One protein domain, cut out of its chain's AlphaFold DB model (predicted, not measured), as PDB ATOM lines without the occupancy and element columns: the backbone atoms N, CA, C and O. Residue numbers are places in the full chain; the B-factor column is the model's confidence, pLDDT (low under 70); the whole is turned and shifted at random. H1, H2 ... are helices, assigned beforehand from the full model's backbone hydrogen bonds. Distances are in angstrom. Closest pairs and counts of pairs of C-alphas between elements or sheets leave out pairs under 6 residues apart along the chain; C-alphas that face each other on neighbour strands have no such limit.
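This is residues 102 to 193 of the 209 residues of an uncharacterized protein of 'Candidatus Kapabacteria' thiocyanatum (UniProt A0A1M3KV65). One long helix, H3, makes the length of a narrow rod; H2 runs beside its first part across a gap, and H1 crosses H3 partway along. Residues 173 to 193 of H3 stick out free. The 92 printed residues hold three named helices, H1, H2, H3, and no named strand: all helix. The whole is extended, radius of gyration of the C-alphas 22.1 A, spanning 80 by 20 by 19 A.

H3, residues 148 to 193, runs 67.0 A from C-alpha 148 at (111.425, 118.565, 112.277) to C-alpha 193 at (136.015, 69.525, 150.741). H2, residues 116 to 136, measures 28.9 A. H1, residues 102 to 113, measures 16.0 A and begins at (109.826, 89.070, 121.964).

H3 touches H1 with residues 164 to 168 alone, about perpendicular at 75 degrees; the closest C-alphas, of Ala 110 and Ile 165, are 5.6 A apart. H2 and H3 are only just apart, closest 8.2 A. H1 and H2 are close but not clearly touching, the closest C-alphas, of Phe 112 and Phe 118, 6.7 A apart. Every O i to N i+4 pair is within hydrogen-bond range in H1 and H2, and 39 of 42 in H3.

The C-alphas farthest apart, of Ala 139 and Glu 193, are 80.3 A apart. The printed part has no cut. The link H2 to H3 is long, 11 residues. No printed residue is under 70 in pLDDT.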
ATOM      1  N   GLY A 102     109.587  87.668 121.607       78.62
ATOM      2  CA  GLY A 102     109.826  89.070 121.964       78.62
ATOM      3  C   GLY A 102     111.121  89.278 122.750       78.62
ATOM      4  O   GLY A 102     111.873  90.204 122.458       78.62
ATOM      5  N   GLN A 103     111.439  88.381 123.685       75.88
ATOM      6  CA  GLN A 103     112.702  88.424 124.424       75.88
ATOM      7  C   GLN A 103     113.901  88.184 123.500       75.88
ATOM      8  O   GLN A 103     114.887  88.917 123.602       75.88
ATOM      9  N   LYS A 104     113.822  87.219 122.573       80.00
ATOM     10  CA  LYS A 104     114.895  86.964 121.593       80.00
ATOM     11  C   LYS A 104     115.165  88.191 120.722       80.00
ATOM     12  O   LYS A 104     116.312  88.591 120.568       80.00
ATOM     13  N   VAL A 105     114.108  88.821 120.207       78.75
ATOM     14  CA  VAL A 105     114.231  90.045 119.400       78.75
ATOM     15  C   VAL A 105     114.807  91.196 120.227       78.75
ATOM     16  O   VAL A 105     115.685  91.899 119.740       78.75
ATOM     17  N   ALA A 106     114.372  91.369 121.477       78.81
ATOM     18  CA  ALA A 106     114.888  92.425 122.347       78.81
ATOM     19  C   ALA A 106     116.395  92.290 122.627       78.81
ATOM     20  O   ALA A 106     117.080  93.307 122.625       78.81
ATOM     21  N   ASP A 107     116.916  91.069 122.812       77.88
ATOM     22  CA  ASP A 107     118.364  90.857 122.997       77.88
ATOM     23  C   ASP A 107     119.143  91.199 121.732       77.88
ATOM     24  O   ASP A 107     120.085  91.979 121.787       77.88
ATOM     25  N   VAL A 108     118.694  90.712 120.573       79.31
ATOM     26  CA  VAL A 108     119.352  91.024 119.295       79.31
ATOM     27  C   VAL A 108     119.352  92.532 119.025       79.31
ATOM     28  O   VAL A 108     120.349  93.078 118.558       79.31
ATOM     29  N   VAL A 109     118.247  93.223 119.323       79.25
ATOM     30  CA  VAL A 109     118.144  94.679 119.148       79.25
ATOM     31  C   VAL A 109     119.026  95.430 120.148       79.25
ATOM     32  O   VAL A 109     119.649  96.417 119.757       79.25
ATOM     33  N   ALA A 110     119.112  94.985 121.404       80.69
ATOM     34  CA  ALA A 110     119.984  95.593 122.407       80.69
ATOM     35  C   ALA A 110     121.470  95.408 122.054       80.69
ATOM     36  O   ALA A 110     122.219  96.387 122.050       80.69
ATOM     37  N   ASP A 111     121.871  94.197 121.663       80.38
ATOM     38  CA  ASP A 111     123.241  93.874 121.256       80.38
ATOM     39  C   ASP A 111     123.654  94.652 120.000       80.38
ATOM     40  O   ASP A 111     124.751  95.213 119.922       80.38
ATOM     41  N   PHE A 112     122.757  94.743 119.013       80.38
ATOM     42  CA  PHE A 112     123.005  95.518 117.800       80.38
ATOM     43  C   PHE A 112     123.061  97.024 118.084       80.38
ATOM     44  O   PHE A 112     123.974  97.707 117.618       80.38
ATOM     45  N   GLY A 113     122.120  97.541 118.880       80.56
ATOM     46  CA  GLY A 113     122.055  98.951 119.262       80.56
ATOM     47  C   GLY A 113     123.242  99.417 120.112       80.56
ATOM     48  O   GLY A 113     123.592 100.593 120.064       80.56
ATOM     49  N   GLY A 114     123.885  98.505 120.848       78.94
ATOM     50  CA  GLY A 114     125.099  98.761 121.628       78.94
ATOM     51  C   GLY A 114     126.412  98.691 120.836       78.94
ATOM     52  O   GLY A 114     127.478  98.944 121.395       78.94
ATOM     53  N   SER A 115     126.374  98.349 119.544       87.50
ATOM     54  CA  SER A 115     127.579  98.163 118.733       87.50
ATOM     55  C   SER A 115     128.169  99.480 118.217       87.50
ATOM     56  O   SER A 115     127.468 100.338 117.675       87.50
ATOM     57  N   TRP A 116     129.500  99.594 118.259       89.12
ATOM     58  CA  TRP A 116     130.245 100.691 117.624       89.12
ATOM     59  C   TRP A 116     129.950 100.820 116.125       89.12
ATOM     60  O   TRP A 116     129.867 101.930 115.598       89.12
ATOM     61  N   THR A 117     129.737  99.699 115.436       88.38
ATOM     62  CA  THR A 117     129.414  99.684 114.004       88.38
ATOM     63  C   THR A 117     128.052 100.323 113.732       88.38
ATOM     64  O   THR A 117     127.915 101.087 112.775       88.38
ATOM     65  N   PHE A 118     127.057 100.063 114.588       88.06
ATOM     66  CA  PHE A 118     125.730 100.667 114.466       88.06
ATOM     67  C   PHE A 118     125.794 102.185 114.641       88.06
ATOM     68  O   PHE A 118     125.268 102.911 113.799       88.06
ATOM     69  N   LEU A 119     126.507 102.667 115.667       89.12
ATOM     70  CA  LEU A 119     126.677 104.103 115.920       89.12
ATOM     71  C   LEU A 119     127.283 104.839 114.718       89.12
ATOM     72  O   LEU A 119     126.800 105.905 114.336       89.12
ATOM     73  N   ILE A 120     128.310 104.260 114.090       93.12
ATOM     74  CA  ILE A 120     128.978 104.862 112.929       93.12
ATOM     75  C   ILE A 120     128.041 104.902 111.715       93.12
ATOM     76  O   ILE A 120     127.897 105.954 111.089       93.12
ATOM     77  N   ILE A 121     127.374 103.789 111.388       93.12
ATOM     78  CA  ILE A 121     126.427 103.724 110.261       93.12
ATOM     79  C   ILE A 121     125.272 104.708 110.471       93.12
ATOM     80  O   ILE A 121     124.909 105.444 109.554       93.12
ATOM     81  N   PHE A 122     124.716 104.749 111.682       91.62
ATOM     82  CA  PHE A 122     123.614 105.637 112.035       91.62
ATOM     83  C   PHE A 122     124.018 107.115 111.933       91.62
ATOM     84  O   PHE A 122     123.282 107.920 111.364       91.62
ATOM     85  N   GLY A 123     125.227 107.464 112.386       93.62
ATOM     86  CA  GLY A 123     125.791 108.804 112.224       93.62
ATOM     87  C   GLY A 123     125.968 109.207 110.756       93.62
ATOM     88  O   GLY A 123     125.587 110.312 110.371       93.62
ATOM     89  N   ILE A 124     126.475 108.303 109.911       96.19
ATOM     90  CA  ILE A 124     126.603 108.542 108.463       96.19
ATOM     91  C   ILE A 124     125.227 108.753 107.823       96.19
ATOM     92  O   ILE A 124     125.077 109.646 106.990       96.19
ATOM     93  N   LEU A 125     124.215 107.978 108.221       93.94
ATOM     94  CA  LEU A 125     122.850 108.116 107.711       93.94
ATOM     95  C   LEU A 125     122.255 109.486 108.065       93.94
ATOM     96  O   LEU A 125     121.707 110.149 107.184       93.94
ATOM     97  N   ILE A 126     122.420 109.945 109.311       92.88
ATOM     98  CA  ILE A 126     121.996 111.288 109.741       92.88
ATOM     99  C   ILE A 126     122.709 112.369 108.920       92.88
ATOM    100  O   ILE A 126     122.062 113.269 108.384       92.88
ATOM    101  N   MET A 127     124.032 112.267 108.768       93.31
ATOM    102  CA  MET A 127     124.813 113.213 107.965       93.31
ATOM    103  C   MET A 127     124.376 113.216 106.496       93.31
ATOM    104  O   MET A 127     124.268 114.279 105.885       93.31
ATOM    105  N   GLY A 128     124.067 112.042 105.941       93.00
ATOM    106  CA  GLY A 128     123.520 111.885 104.598       93.00
ATOM    107  C   GLY A 128     122.147 112.541 104.444       93.00
ATOM    108  O   GLY A 128     121.927 113.255 103.469       93.00
ATOM    109  N   TRP A 129     121.248 112.373 105.419       89.94
ATOM    110  CA  TRP A 129     119.923 113.006 105.429       89.94
ATOM    111  C   TRP A 129     120.014 114.534 105.453       89.94
ATOM    112  O   TRP A 129     119.329 115.214 104.682       89.94
ATOM    113  N   ILE A 130     120.889 115.071 106.307       88.56
ATOM    114  CA  ILE A 130     121.157 116.510 106.395       88.56
ATOM    115  C   ILE A 130     121.735 117.013 105.067       88.56
ATOM    116  O   ILE A 130     121.203 117.957 104.485       88.56
ATOM    117  N   GLY A 131     122.778 116.357 104.544       88.19
ATOM    118  CA  GLY A 131     123.413 116.737 103.280       88.19
ATOM    119  C   GLY A 131     122.445 116.710 102.093       88.19
ATOM    120  O   GLY A 131     122.437 117.634 101.278       88.19
ATOM    121  N   LEU A 132     121.571 115.702 102.027       88.75
ATOM    122  CA  LEU A 132     120.551 115.571 100.987       88.75
ATOM    123  C   LEU A 132     119.542 116.733 101.030       88.75
ATOM    124  O   LEU A 132     119.253 117.334  99.994       88.75
ATOM    125  N   ASN A 133     119.039 117.090 102.215       86.62
ATOM    126  CA  ASN A 133     118.056 118.167 102.365       86.62
ATOM    127  C   ASN A 133     118.650 119.567 102.171       86.62
ATOM    128  O   ASN A 133     117.974 120.444 101.637       86.62
ATOM    129  N   VAL A 134     119.908 119.778 102.567       84.38
ATOM    130  CA  VAL A 134     120.570 121.088 102.469       84.38
ATOM    131  C   VAL A 134     121.111 121.353 101.060       84.38
ATOM    132  O   VAL A 134     120.904 122.443 100.521       84.38
ATOM    133  N   TRP A 135     121.798 120.382 100.449       81.44
ATOM    134  CA  TRP A 135     122.514 120.594  99.184       81.44
ATOM    135  C   TRP A 135     121.756 120.102  97.954       81.44
ATOM    136  O   TRP A 135     121.729 120.800  96.944       81.44
ATOM    137  N   VAL A 136     121.127 118.927  98.018       75.25
ATOM    138  CA  VAL A 136     120.517 118.298  96.830       75.25
ATOM    139  C   VAL A 136     119.088 118.787  96.613       75.25
ATOM    140  O   VAL A 136     118.708 119.106  95.489       75.25
ATOM    141  N   LEU A 137     118.300 118.908  97.683       76.69
ATOM    142  CA  LEU A 137     116.918 119.395  97.625       76.69
ATOM    143  C   LEU A 137     116.798 120.893  97.947       76.69
ATOM    144  O   LEU A 137     115.709 121.358  98.252       76.69
ATOM    145  N   SER A 138     117.871 121.681  97.824       70.00
ATOM    146  CA  SER A 138     117.889 123.101  98.227       70.00
ATOM    147  C   SER A 138     116.742 123.947  97.631       70.00
ATOM    148  O   SER A 138     116.261 124.884  98.264       70.00
ATOM    149  N   ALA A 139     116.237 123.592  96.440       71.75
ATOM    150  CA  ALA A 139     115.103 124.270  95.799       71.75
ATOM    151  C   ALA A 139     113.715 123.868  96.350       71.75
ATOM    152  O   ALA A 139     112.769 124.649  96.254       71.75
ATOM    153  N   ARG A 140     113.571 122.653  96.894       79.56
ATOM    154  CA  ARG A 140     112.358 122.125  97.547       79.56
ATOM    155  C   ARG A 140     112.762 121.112  98.627       79.56
ATOM    156  O   ARG A 140     112.660 119.908  98.383       79.56
ATOM    157  N   PRO A 141     113.254 121.583  99.785       77.00
ATOM    158  CA  PRO A 141     113.722 120.700 100.845       77.00
ATOM    159  C   PRO A 141     112.558 119.870 101.383       77.00
ATOM    160  O   PRO A 141     111.481 120.402 101.650       77.00
ATOM    161  N   PHE A 142     112.777 118.563 101.522       85.00
ATOM    162  CA  PHE A 142     111.786 117.639 102.074       85.00
ATOM    163  C   PHE A 142     111.654 117.808 103.596       85.00
ATOM    164  O   PHE A 142     110.553 117.770 104.133       85.00
ATOM    165  N   ASP A 143     112.775 118.061 104.272       86.75
ATOM    166  CA  ASP A 143     112.884 118.354 105.700       86.75
ATOM    167  C   ASP A 143     113.792 119.589 105.878       86.75
ATOM    168  O   ASP A 143     115.007 119.453 106.036       86.75
ATOM    169  N   PRO A 144     113.255 120.817 105.731       83.38
ATOM    170  CA  PRO A 144     114.040 122.039 105.867       83.38
ATOM    171  C   PRO A 144     114.550 122.223 107.296       83.38
ATOM    172  O   PRO A 144     113.904 121.810 108.262       83.38
ATOM    173  N   TYR A 145     115.688 122.910 107.438       82.12
ATOM    174  CA  TYR A 145     116.196 123.338 108.743       82.12
ATOM    175  C   TYR A 145     115.073 124.050 109.520       82.12
ATOM    176  O   TYR A 145     114.486 124.991 108.974       82.12
ATOM    177  N   PRO A 146     114.723 123.615 110.749       83.56
ATOM    178  CA  PRO A 146     115.528 122.855 111.722       83.56
ATOM    179  C   PRO A 146     115.360 121.311 111.747       83.56
ATOM    180  O   PRO A 146     115.650 120.700 112.771       83.56
ATOM    181  N   PHE A 147     114.932 120.666 110.654       89.44
ATOM    182  CA  PHE A 147     114.780 119.202 110.511       89.44
ATOM    183  C   PHE A 147     113.746 118.568 111.460       89.44
ATOM    184  O   PHE A 147     114.056 117.703 112.286       89.44
ATOM    185  N   ILE A 148     112.492 119.018 111.373       89.81
ATOM    186  CA  ILE A 148     111.425 118.565 112.277       89.81
ATOM    187  C   ILE A 148     111.099 117.076 112.103       89.81
ATOM    188  O   ILE A 148     110.803 116.403 113.091       89.81
ATOM    189  N   LEU A 149     111.183 116.547 110.877       89.62
ATOM    190  CA  LEU A 149     110.865 115.143 110.605       89.62
ATOM    191  C   LEU A 149     111.960 114.225 111.142       89.62
ATOM    192  O   LEU A 149     111.653 113.234 111.807       89.62
ATOM    193  N   LEU A 150     113.226 114.583 110.911       91.12
ATOM    194  CA  LEU A 150     114.357 113.866 111.489       91.12
ATOM    195  C   LEU A 150     114.278 113.856 113.019       91.12
ATOM    196  O   LEU A 150     114.424 112.803 113.636       91.12
ATOM    197  N   ASN A 151     113.997 115.006 113.634       92.06
ATOM    198  CA  ASN A 151     113.892 115.109 115.085       92.06
ATOM    199  C   ASN A 151     112.747 114.248 115.652       92.06
ATOM    200  O   ASN A 151     112.926 113.547 116.650       92.06
ATOM    201  N   LEU A 152     111.585 114.250 114.990       92.69
ATOM    202  CA  LEU A 152     110.456 113.399 115.365       92.69
ATOM    203  C   LEU A 152     110.837 111.914 115.299       92.69
ATOM    204  O   LEU A 152     110.581 111.173 116.245       92.69
ATOM    205  N   PHE A 153     111.495 111.490 114.217       91.75
ATOM    206  CA  PHE A 153     111.928 110.105 114.048       91.75
ATOM    207  C   PHE A 153     112.933 109.676 115.126       91.75
ATOM    208  O   PHE A 153     112.747 108.635 115.754       91.75
ATOM    209  N   LEU A 154     113.958 110.494 115.388       92.19
ATOM    210  CA  LEU A 154     114.952 110.224 116.431       92.19
ATOM    211  C   LEU A 154     114.315 110.152 117.823       92.19
ATOM    212  O   LEU A 154     114.662 109.273 118.609       92.19
ATOM    213  N   SER A 155     113.347 111.026 118.109       93.75
ATOM    214  CA  SER A 155     112.617 111.024 119.380       93.75
ATOM    215  C   SER A 155     111.788 109.749 119.559       93.75
ATOM    216  O   SER A 155     111.828 109.130 120.622       93.75
ATOM    217  N   CYS A 156     111.072 109.309 118.517       93.25
ATOM    218  CA  CYS A 156     110.334 108.045 118.543       93.25
ATOM    219  C   CYS A 156     111.268 106.838 118.702       93.25
ATOM    220  O   CYS A 156     110.965 105.926 119.474       93.25
ATOM    221  N   LEU A 157     112.408 106.840 118.005       90.56
ATOM    222  CA  LEU A 157     113.403 105.775 118.097       90.56
ATOM    223  C   LEU A 157     113.960 105.664 119.522       90.56
ATOM    224  O   LEU A 157     113.950 104.577 120.097       90.56
ATOM    225  N   ALA A 158     114.365 106.789 120.118       89.12
ATOM    226  CA  ALA A 158     114.882 106.835 121.482       89.12
ATOM    227  C   ALA A 158     113.838 106.379 122.521       89.12
ATOM    228  O   ALA A 158     114.170 105.638 123.448       89.12
ATOM    229  N   ALA A 159     112.568 106.768 122.346       92.75
ATOM    230  CA  ALA A 159     111.483 106.383 123.248       92.75
ATOM    231  C   ALA A 159     111.249 104.862 123.287       92.75
ATOM    232  O   ALA A 159     110.979 104.309 124.349       92.75
ATOM    233  N   ILE A 160     111.377 104.180 122.144       88.38
ATOM    234  CA  ILE A 160     111.251 102.716 122.056       88.38
ATOM    235  C   ILE A 160     112.537 102.019 122.529       88.38
ATOM    236  O   ILE A 160     112.480 100.926 123.092       88.38
ATOM    237  N   GLN A 161     113.694 102.652 122.337       87.62
ATOM    238  CA  GLN A 161     114.991 102.078 122.679       87.62
ATOM    239  C   GLN A 161     115.167 101.873 124.193       87.62
ATOM    240  O   GLN A 161     115.632 100.812 124.608       87.62
ATOM    241  N   ALA A 162     114.775 102.843 125.026       88.06
ATOM    242  CA  ALA A 162     115.005 102.771 126.473       88.06
ATOM    243  C   ALA A 162     114.335 101.551 127.158       88.06
ATOM    244  O   ALA A 162     115.028 100.834 127.884       88.06
ATOM    245  N   PRO A 163     113.050 101.224 126.906       88.75
ATOM    246  CA  PRO A 163     112.431 100.006 127.432       88.75
ATOM    247  C   PRO A 163     113.073  98.713 126.923       88.75
ATOM    248  O   PRO A 163     113.194  97.768 127.694       88.75
ATOM    249  N   ILE A 164     113.494  98.658 125.654       85.44
ATOM    250  CA  ILE A 164     114.160  97.470 125.091       85.44
ATOM    251  C   ILE A 164     115.495  97.227 125.796       85.44
ATOM    252  O   ILE A 164     115.768  96.102 126.214       85.44
ATOM    253  N   ILE A 165     116.289  98.286 125.984       86.44
ATOM    254  CA  ILE A 165     117.542  98.217 126.742       86.44
ATOM    255  C   ILE A 165     117.263  97.742 128.169       86.44
ATOM    256  O   ILE A 165     117.894  96.792 128.615       86.44
ATOM    257  N   MET A 166     116.280  98.330 128.859       88.06
ATOM    258  CA  MET A 166     115.926  97.945 130.231       88.06
ATOM    259  C   MET A 166     115.449  96.485 130.326       88.06
ATOM    260  O   MET A 166     115.801  95.773 131.262       88.06
ATOM    261  N   MET A 167     114.685  95.994 129.343       85.00
ATOM    262  CA  MET A 167     114.266  94.587 129.283       85.00
ATOM    263  C   MET A 167     115.444  93.637 129.046       85.00
ATOM    264  O   MET A 167     115.446  92.527 129.580       85.00
ATOM    265  N   SER A 168     116.432  94.038 128.240       83.56
ATOM    266  CA  SER A 168     117.655  93.249 128.065       83.56
ATOM    267  C   SER A 168     118.508  93.265 129.339       83.56
ATOM    268  O   SER A 168     118.906  92.199 129.804       83.56
ATOM    269  N   GLN A 169     118.674  94.430 129.977       86.69
ATOM    270  CA  GLN A 169     119.405  94.588 131.239       86.69
ATOM    271  C   GLN A 169     118.810  93.749 132.372       86.69
ATOM    272  O   GLN A 169     119.521  92.923 132.932       86.69
ATOM    273  N   ASN A 170     117.502  93.852 132.641       87.56
ATOM    274  CA  ASN A 170     116.840  93.061 133.691       87.56
ATOM    275  C   ASN A 170     117.067  91.548 133.521       87.56
ATOM    276  O   ASN A 170     117.145  90.800 134.493       87.56
ATOM    277  N   ARG A 171     117.162  91.076 132.274       84.88
ATOM    278  CA  ARG A 171     117.435  89.668 131.970       84.88
ATOM    279  C   ARG A 171     118.909  89.309 132.135       84.88
ATOM    280  O   ARG A 171     119.191  88.209 132.603       84.88
ATOM    281  N   GLN A 172     119.832  90.182 131.735       85.56
ATOM    282  CA  GLN A 172     121.258  89.974 131.999       85.56
ATOM    283  C   GLN A 172     121.515  89.922 133.508       85.56
ATOM    284  O   GLN A 172     122.135  88.975 133.972       85.56
ATOM    285  N   GLU A 173     120.918  90.828 134.285       90.00
ATOM    286  CA  GLU A 173     120.997  90.824 135.751       90.00
ATOM    287  C   GLU A 173     120.433  89.538 136.372       90.00
ATOM    288  O   GLU A 173     121.011  88.991 137.311       90.00
ATOM    289  N   GLU A 174     119.319  89.014 135.848       87.75
ATOM    290  CA  GLU A 174     118.764  87.735 136.299       87.75
ATOM    291  C   GLU A 174     119.734  86.572 136.037       87.75
ATOM    292  O   GLU A 174     119.979  85.760 136.932       87.75
ATOM    293  N   ARG A 175     120.322  86.512 134.834       84.81
ATOM    294  CA  ARG A 175     121.333  85.507 134.464       84.81
ATOM    295  C   ARG A 175     122.580  85.622 135.336       84.81
ATOM    296  O   ARG A 175     123.062  84.611 135.842       84.81
ATOM    297  N   ASP A 176     123.068  86.838 135.561       88.50
ATOM    298  CA  ASP A 176     124.236  87.099 136.402       88.50
ATOM    299  C   ASP A 176     123.967  86.711 137.857       88.50
ATOM    300  O   ASP A 176     124.814  86.098 138.505       88.50
ATOM    301  N   ARG A 177     122.756  86.965 138.366       88.94
ATOM    302  CA  ARG A 177     122.344  86.527 139.705       88.94
ATOM    303  C   ARG A 177     122.299  85.005 139.824       88.94
ATOM    304  O   ARG A 177     122.687  84.472 140.862       88.94
ATOM    305  N   GLN A 178     121.814  84.302 138.800       86.88
ATOM    306  CA  GLN A 178     121.801  82.836 138.780       86.88
ATOM    307  C   GLN A 178     123.221  82.265 138.739       86.88
ATOM    308  O   GLN A 178     123.548  81.410 139.562       86.88
ATOM    309  N   ARG A 179     124.089  82.803 137.873       86.44
ATOM    310  CA  ARG A 179     125.513  82.433 137.818       86.44
ATOM    311  C   ARG A 179     126.214  82.673 139.150       86.44
ATOM    312  O   ARG A 179     126.826  81.756 139.677       86.44
ATOM    313  N   ALA A 180     126.025  83.842 139.759       89.69
ATOM    314  CA  ALA A 180     126.616  84.159 141.057       89.69
ATOM    315  C   ALA A 180     126.170  83.189 142.168       89.69
ATOM    316  O   ALA A 180     126.971  82.818 143.025       89.69
ATOM    317  N   ARG A 181     124.903  82.743 142.160       88.06
ATOM    318  CA  ARG A 181     124.412  81.720 143.100       88.06
ATOM    319  C   ARG A 181     125.072  80.365 142.863       88.06
ATOM    320  O   ARG A 181     125.454  79.713 143.830       88.06
ATOM    321  N   ALA A 182     125.199  79.944 141.609       86.38
ATOM    322  CA  ALA A 182     125.851  78.687 141.262       86.38
ATOM    323  C   ALA A 182     127.348  78.706 141.622       86.38
ATOM    324  O   ALA A 182     127.829  77.784 142.280       86.38
ATOM    325  N   ASP A 183     128.054  79.794 141.310       88.88
ATOM    326  CA  ASP A 183     129.456  79.993 141.691       88.88
ATOM    327  C   ASP A 183     129.631  79.959 143.213       88.88
ATOM    328  O   ASP A 183     130.556  79.330 143.730       88.88
ATOM    329  N   TYR A 184     128.712  80.584 143.955       89.31
ATOM    330  CA  TYR A 184     128.710  80.523 145.413       89.31
ATOM    331  C   TYR A 184     128.527  79.086 145.932       89.31
ATOM    332  O   TYR A 184     129.291  78.661 146.800       89.31
ATOM    333  N   LYS A 185     127.596  78.300 145.365       88.62
ATOM    334  CA  LYS A 185     127.415  76.873 145.709       88.62
ATOM    335  C   LYS A 185     128.696  76.063 145.475       88.62
ATOM    336  O   LYS A 185     129.082  75.259 146.325       88.62
ATOM    337  N   VAL A 186     129.358  76.267 144.333       88.44
ATOM    338  CA  VAL A 186     130.607  75.572 143.976       88.44
ATOM    339  C   VAL A 186     131.731  75.939 144.942       88.44
ATOM    340  O   VAL A 186     132.397  75.044 145.460       88.44
ATOM    341  N   ASN A 187     131.909  77.230 145.232       90.25
ATOM    342  CA  ASN A 187     132.927  77.698 146.173       90.25
ATOM    343  C   ASN A 187     132.700  77.147 147.583       90.25
ATOM    344  O   ASN A 187     133.642  76.661 148.204       90.25
ATOM    345  N   LEU A 188     131.452  77.149 148.058       88.81
ATOM    346  CA  LEU A 188     131.101  76.605 149.366       88.81
ATOM    347  C   LEU A 188     131.403  75.100 149.453       88.81
ATOM    348  O   LEU A 188     131.974  74.632 150.437       88.81
ATOM    349  N   LYS A 189     131.077  74.335 148.403       87.06
ATOM    350  CA  LYS A 189     131.428  72.910 148.331       87.06
ATOM    351  C   LYS A 189     132.943  72.699 148.346       87.06
ATOM    352  O   LYS A 189     133.421  71.861 149.107       87.06
ATOM    353  N   ALA A 190     133.684  73.466 147.549       88.88
ATOM    354  CA  ALA A 190     135.140  73.382 147.502       88.88
ATOM    355  C   ALA A 190     135.770  73.696 148.868       88.88
ATOM    356  O   ALA A 190     136.655  72.972 149.317       88.88
ATOM    357  N   GLU A 191     135.286  74.726 149.565       88.94
ATOM    358  CA  GLU A 191     135.755  75.077 150.906       88.94
ATOM    359  C   GLU A 191     135.558  73.928 151.903       88.94
ATOM    360  O   GLU A 191     136.486  73.561 152.629       88.94
ATOM    361  N   VAL A 192     134.375  73.310 151.905       86.00
ATOM    362  CA  VAL A 192     134.075  72.160 152.763       86.00
ATOM    363  C   VAL A 192     134.971  70.967 152.436       86.00
ATOM    364  O   VAL A 192     135.528  70.357 153.349       86.00
ATOM    365  N   GLU A 193     135.144  70.629 151.158       83.88
ATOM    366  CA  GLU A 193     136.015  69.525 150.741       83.88
ATOM    367  C   GLU A 193     137.476  69.760 151.147       83.88
ATOM    368  O   GLU A 193     138.131  68.839 151.639       83.88
TER     369      GLU A 193